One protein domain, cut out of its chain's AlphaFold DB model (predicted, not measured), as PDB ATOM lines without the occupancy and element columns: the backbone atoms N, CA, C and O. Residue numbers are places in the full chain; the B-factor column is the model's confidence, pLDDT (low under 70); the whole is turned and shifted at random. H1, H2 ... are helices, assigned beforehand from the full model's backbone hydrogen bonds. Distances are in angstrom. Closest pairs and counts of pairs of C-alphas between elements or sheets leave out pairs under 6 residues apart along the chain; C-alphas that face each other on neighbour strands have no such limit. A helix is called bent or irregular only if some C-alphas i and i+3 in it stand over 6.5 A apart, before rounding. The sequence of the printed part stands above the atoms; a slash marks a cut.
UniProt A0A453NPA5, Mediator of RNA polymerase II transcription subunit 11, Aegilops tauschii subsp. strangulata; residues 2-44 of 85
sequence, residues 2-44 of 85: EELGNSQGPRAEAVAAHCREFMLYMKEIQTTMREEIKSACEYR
ATOM      1  N   GLU A   2     -37.404 -44.627 -47.661       65.94
ATOM      2  CA  GLU A   2     -38.609 -45.478 -47.711       65.94
ATOM      3  C   GLU A   2     -38.310 -46.997 -47.741       65.94
ATOM      4  O   GLU A   2     -38.977 -47.768 -47.059       65.94
ATOM      5  N   GLU A   3     -37.239 -47.436 -48.421       64.50
ATOM      6  CA  GLU A   3     -36.830 -48.858 -48.454       64.50
ATOM      7  C   GLU A   3     -36.276 -49.400 -47.122       64.50
ATOM      8  O   GLU A   3     -36.211 -50.616 -46.943       64.50
ATOM      9  N   LEU A   4     -35.916 -48.531 -46.167       66.62
ATOM     10  CA  LEU A   4     -35.473 -48.942 -44.826       66.62
ATOM     11  C   LEU A   4     -36.635 -49.397 -43.931       66.62
ATOM     12  O   LEU A   4     -36.399 -50.085 -42.943       66.62
ATOM     13  N   GLY A   5     -37.874 -49.038 -44.284       68.69
ATOM     14  CA  GLY A   5     -39.091 -49.389 -43.549       68.69
ATOM     15  C   GLY A   5     -39.816 -50.635 -44.067       68.69
ATOM     16  O   GLY A   5     -40.954 -50.875 -43.668       68.69
ATOM     17  N   ASN A   6     -39.211 -51.411 -44.974       75.88
ATOM     18  CA  ASN A   6     -39.835 -52.622 -45.511       75.88
ATOM     19  C   ASN A   6     -39.976 -53.696 -44.413       75.88
ATOM     20  O   ASN A   6     -39.027 -53.970 -43.678       75.88
ATOM     21  N   SER A   7     -41.142 -54.345 -44.329       75.81
ATOM     22  CA  SER A   7     -41.439 -55.411 -43.361       75.81
ATOM     23  C   SER A   7     -40.551 -56.654 -43.505       75.81
ATOM     24  O   SER A   7     -40.423 -57.415 -42.551       75.81
ATOM     25  N   GLN A   8     -39.907 -56.848 -44.663       81.25
ATOM     26  CA  GLN A   8     -38.906 -57.900 -44.895       81.25
ATOM     27  C   GLN A   8     -37.455 -57.435 -44.672       81.25
ATOM     28  O   GLN A   8     -36.516 -58.196 -44.904       81.25
ATOM     29  N   GLY A   9     -37.267 -56.200 -44.203       74.44
ATOM     30  CA  GLY A   9     -35.967 -55.550 -44.075       74.44
ATOM     31  C   GLY A   9     -35.492 -54.889 -45.377       74.44
ATOM     32  O   GLY A   9     -36.032 -55.146 -46.459       74.44
ATOM     33  N   PRO A  10     -34.499 -53.989 -45.292       81.00
ATOM     34  CA  PRO A  10     -33.993 -53.275 -46.455       81.00
ATOM     35  C   PRO A  10     -33.145 -54.164 -47.362       81.00
ATOM     36  O   PRO A  10     -32.363 -54.995 -46.901       81.00
ATOM     37  N   ARG A  11     -33.238 -53.926 -48.673       87.19
ATOM     38  CA  ARG A  11     -32.371 -54.586 -49.657       87.19
ATOM     39  C   ARG A  11     -30.936 -54.089 -49.494       87.19
ATOM     40  O   ARG A  11     -30.706 -52.887 -49.353       87.19
ATOM     41  N   ALA A  12     -29.966 -54.996 -49.545       85.25
ATOM     42  CA  ALA A  12     -28.561 -54.661 -49.327       85.25
ATOM     43  C   ALA A  12     -28.048 -53.615 -50.336       85.25
ATOM     44  O   ALA A  12     -27.311 -52.700 -49.971       85.25
ATOM     45  N   GLU A  13     -28.490 -53.700 -51.592       87.12
ATOM     46  CA  GLU A  13     -28.111 -52.776 -52.662       87.12
ATOM     47  C   GLU A  13     -28.621 -51.357 -52.399       87.12
ATOM     48  O   GLU A  13     -27.900 -50.388 -52.646       87.12
ATOM     49  N   ALA A  14     -29.835 -51.243 -51.857       85.75
ATOM     50  CA  ALA A  14     -30.466 -49.978 -51.507       85.75
ATOM     51  C   ALA A  14     -29.745 -49.279 -50.354       85.75
ATOM     52  O   ALA A  14     -29.426 -48.092 -50.436       85.75
ATOM     53  N   VAL A  15     -29.420 -50.030 -49.297       87.31
ATOM     54  CA  VAL A  15     -28.624 -49.518 -48.172       87.31
ATOM     55  C   VAL A  15     -27.259 -49.060 -48.670       87.31
ATOM     56  O   VAL A  15     -26.836 -47.947 -48.374       87.31
ATOM     57  N   ALA A  16     -26.590 -49.877 -49.485       90.00
ATOM     58  CA  ALA A  16     -25.283 -49.539 -50.030       90.00
ATOM     59  C   ALA A  16     -25.329 -48.288 -50.926       90.00
ATOM     60  O   ALA A  16     -24.409 -47.470 -50.881       90.00
ATOM     61  N   ALA A  17     -26.385 -48.118 -51.729       91.19
ATOM     62  CA  ALA A  17     -26.592 -46.923 -52.540       91.19
ATOM     63  C   ALA A  17     -26.780 -45.674 -51.672       91.19
ATOM     64  O   ALA A  17     -26.057 -44.698 -51.868       91.19
ATOM     65  N   HIS A  18     -27.650 -45.732 -50.662       90.31
ATOM     66  CA  HIS A  18     -27.867 -44.617 -49.741       90.31
ATOM     67  C   HIS A  18     -26.622 -44.272 -48.917       90.31
ATOM     68  O   HIS A  18     -26.322 -43.098 -48.727       90.31
ATOM     69  N   CYS A  19     -25.852 -45.263 -48.463       92.94
ATOM     70  CA  CYS A  19     -24.586 -45.004 -47.779       92.94
ATOM     71  C   CYS A  19     -23.579 -44.303 -48.700       92.94
ATOM     72  O   CYS A  19     -22.904 -43.373 -48.266       92.94
ATOM     73  N   ARG A  20     -23.484 -44.709 -49.974       95.88
ATOM     74  CA  ARG A  20     -22.614 -44.032 -50.953       95.88
ATOM     75  C   ARG A  20     -23.056 -42.593 -51.203       95.88
ATOM     76  O   ARG A  20     -22.220 -41.699 -51.182       95.88
ATOM     77  N   GLU A  21     -24.348 -42.383 -51.410       95.69
ATOM     78  CA  GLU A  21     -24.947 -41.064 -51.612       95.69
ATOM     79  C   GLU A  21     -24.705 -40.145 -50.406       95.69
ATOM     80  O   GLU A  21     -24.208 -39.032 -50.561       95.69
ATOM     81  N   PHE A  22     -24.927 -40.644 -49.188       95.81
ATOM     82  CA  PHE A  22     -24.618 -39.918 -47.958       95.81
ATOM     83  C   PHE A  22     -23.139 -39.518 -47.880       95.81
ATOM     84  O   PHE A  22     -22.818 -38.368 -47.586       95.81
ATOM     85  N   MET A  23     -22.225 -40.443 -48.183       97.81
ATOM     86  CA  MET A  23     -20.788 -40.155 -48.172       97.81
ATOM     87  C   MET A  23     -20.387 -39.121 -49.232       97.81
ATOM     88  O   MET A  23     -19.479 -38.325 -48.985       97.81
ATOM     89  N   LEU A  24     -21.059 -39.102 -50.387       98.06
ATOM     90  CA  LEU A  24     -20.852 -38.079 -51.413       98.06
ATOM     91  C   LEU A  24     -21.282 -36.698 -50.912       98.06
ATOM     92  O   LEU A  24     -20.475 -35.773 -50.975       98.06
ATOM     93  N   TYR A  25     -22.478 -36.579 -50.332       98.19
ATOM     94  CA  TYR A  25     -22.940 -35.317 -49.748       98.19
ATOM     95  C   TYR A  25     -22.036 -34.839 -48.610       98.19
ATOM     96  O   TYR A  25     -21.680 -33.666 -48.551       98.19
ATOM     97  N   MET A  26     -21.587 -35.744 -47.736       98.31
ATOM     98  CA  MET A  26     -20.642 -35.396 -46.674       98.31
ATOM     99  C   MET A  26     -19.326 -34.850 -47.233       98.31
ATOM    100  O   MET A  26     -18.793 -33.874 -46.705       98.31
ATOM    101  N   LYS A  27     -18.808 -35.451 -48.310       98.31
ATOM    102  CA  LYS A  27     -17.596 -34.970 -48.980       98.31
ATOM    103  C   LYS A  27     -17.812 -33.591 -49.601       98.31
ATOM    104  O   LYS A  27     -16.942 -32.737 -49.470       98.31
ATOM    105  N   GLU A  28     -18.945 -33.376 -50.259       98.44
ATOM    106  CA  GLU A  28     -19.301 -32.088 -50.855       98.44
ATOM    107  C   GLU A  28     -19.378 -30.991 -49.789       98.44
ATOM    108  O   GLU A  28     -18.671 -29.992 -49.895       98.44
ATOM    109  N   ILE A  29     -20.116 -31.229 -48.699       98.38
ATOM    110  CA  ILE A  29     -20.214 -30.301 -47.562       98.38
ATOM    111  C   ILE A  29     -18.823 -29.975 -47.005       98.38
ATOM    112  O   ILE A  29     -18.496 -28.808 -46.790       98.38
ATOM    113  N   GLN A  30     -17.975 -30.987 -46.792       98.44
ATOM    114  CA  GLN A  30     -16.618 -30.786 -46.276       98.44
ATOM    115  C   GLN A  30     -15.737 -29.954 -47.214       98.44
ATOM    116  O   GLN A  30     -14.960 -29.123 -46.737       98.44
ATOM    117  N   THR A  31     -15.829 -30.179 -48.526       98.19
ATOM    118  CA  THR A  31     -15.097 -29.393 -49.525       98.19
ATOM    119  C   THR A  31     -15.569 -27.944 -49.512       98.19
ATOM    120  O   THR A  31     -14.741 -27.056 -49.320       98.19
ATOM    121  N   THR A  32     -16.880 -27.709 -49.596       98.19
ATOM    122  CA  THR A  32     -17.464 -26.361 -49.589       98.19
ATOM    123  C   THR A  32     -17.083 -25.594 -48.328       98.19
ATOM    124  O   THR A  32     -16.572 -24.482 -48.403       98.19
ATOM    125  N   MET A  33     -17.226 -26.203 -47.145       98.00
ATOM    126  CA  MET A  33     -16.831 -25.556 -45.889       98.00
ATOM    127  C   MET A  33     -15.343 -25.192 -45.859       98.00
ATOM    128  O   MET A  33     -14.973 -24.136 -45.350       98.00
ATOM    129  N   ARG A  34     -14.468 -26.054 -46.390       97.31
ATOM    130  CA  ARG A  34     -13.026 -25.781 -46.451       97.31
ATOM    131  C   ARG A  34     -12.717 -24.593 -47.359       97.31
ATOM    132  O   ARG A  34     -11.828 -23.810 -47.029       97.31
ATOM    133  N   GLU A  35     -13.396 -24.489 -48.492       96.31
ATOM    134  CA  GLU A  35     -13.237 -23.383 -49.438       96.31
ATOM    135  C   GLU A  35     -13.735 -22.065 -48.843       96.31
ATOM    136  O   GLU A  35     -13.003 -21.079 -48.876       96.31
ATOM    137  N   GLU A  36     -14.893 -22.072 -48.183       95.25
ATOM    138  CA  GLU A  36     -15.425 -20.902 -47.475       95.25
ATOM    139  C   GLU A  36     -14.498 -20.437 -46.344       95.25
ATOM    140  O   GLU A  36     -14.216 -19.247 -46.218       95.25
ATOM    141  N   ILE A  37     -13.943 -21.366 -45.554       92.88
ATOM    142  CA  ILE A  37     -12.957 -21.028 -44.514       92.88
ATOM    143  C   ILE A  37     -11.710 -20.392 -45.136       92.88
ATOM    144  O   ILE A  37     -11.237 -19.373 -44.637       92.88
ATOM    145  N   LYS A  38     -11.174 -20.964 -46.226       91.25
ATOM    146  CA  LYS A  38     -10.025 -20.372 -46.931       91.25
ATOM    147  C   LYS A  38     -10.348 -18.968 -47.425       91.25
ATOM    148  O   LYS A  38      -9.580 -18.055 -47.149       91.25
ATOM    149  N   SER A  39     -11.495 -18.798 -48.080       88.50
ATOM    150  CA  SER A  39     -11.976 -17.507 -48.570       88.50
ATOM    151  C   SER A  39     -12.064 -16.482 -47.439       88.50
ATOM    152  O   SER A  39     -11.492 -15.402 -47.546       88.50
ATOM    153  N   ALA A  40     -12.672 -16.838 -46.305       85.69
ATOM    154  CA  ALA A  40     -12.784 -15.959 -45.142       85.69
ATOM    155  C   ALA A  40     -11.421 -15.604 -44.518       85.69
ATOM    156  O   ALA A  40     -11.232 -14.481 -44.056       85.69
ATOM    157  N   CYS A  41     -10.461 -16.533 -44.510       83.25
ATOM    158  CA  CYS A  41      -9.104 -16.278 -44.018       83.25
ATOM    159  C   CYS A  41      -8.254 -15.441 -44.990       83.25
ATOM    160  O   CYS A  41      -7.373 -14.698 -44.556       83.25
ATOM    161  N   GLU A  42      -8.496 -15.560 -46.294       80.94
ATOM    162  CA  GLU A  42      -7.836 -14.776 -47.345       80.94
ATOM    163  C   GLU A  42      -8.530 -13.428 -47.592       80.94
ATOM    164  O   GLU A  42      -7.945 -12.532 -48.207       80.94
ATOM    165  N   TYR A  43      -9.754 -13.251 -47.087       75.12
ATOM    166  CA  TYR A  43     -10.530 -12.028 -47.210       75.12
ATOM    167  C   TYR A  43      -9.839 -10.872 -46.482       75.12
ATOM    168  O   TYR A  43      -9.946 -10.689 -45.268       75.12
ATOM    169  N   ARG A  44      -9.116 -10.059 -47.256       72.06
ATOM    170  CA  ARG A  44      -8.411  -8.865 -46.781       72.06
ATOM    171  C   ARG A  44      -8.989  -7.626 -47.472       72.06
ATOM    172  O   ARG A  44      -8.372  -7.092 -48.397       72.06
TER     173      ARG A  44
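What this domain is: This is residues 2 to 44 of the 85 residues of the protein "Mediator of RNA polymerase II transcription subunit 11" of Aegilops tauschii subsp. strangulata (UniProt A0A453NPA5). One long helix that is not bent, H2, makes most of the length of a rod, and before its first residue, Ala 12, residues 2 to 11 make a small hook that holds the short helix H1 and adds the rest of the length. Residues 19 to 44 stick out free from this hooked end. The printed part has 43 residues with two named helices, H1 then H2, and no named strand; its class is all helix. It is extended, with a radius of gyration of the C-alphas of 17.3 A and spans of 58 by 14 by 7 A.

Where its parts are: Find C-alpha 2 at (-38.609, -45.478, -47.711); there H1, residues 2 to 5, begins. Go on to C-alpha 12 at (-28.561, -54.661, -49.327); from there H2, residues 12 to 42, runs 45.0 A to C-alpha 42 at (-7.836, -14.776, -47.345).

How they stand to each other: Look at Glu 3 and Ala 14: H1 and H2 are close but not clearly touching, and these closest C-alphas are 7.1 A apart. In H2 every O i to N i+4 pair is within hydrogen-bond range; H1 is too short for such a pair.

The domain as a whole: The C-alphas farthest apart, those of Gln 8 and Arg 44, are 57.8 A apart. The printed part has no cut, and the link from H1 to H2 is short, with 6 residues. Confidence is low, under 70, at residues 2 to 5.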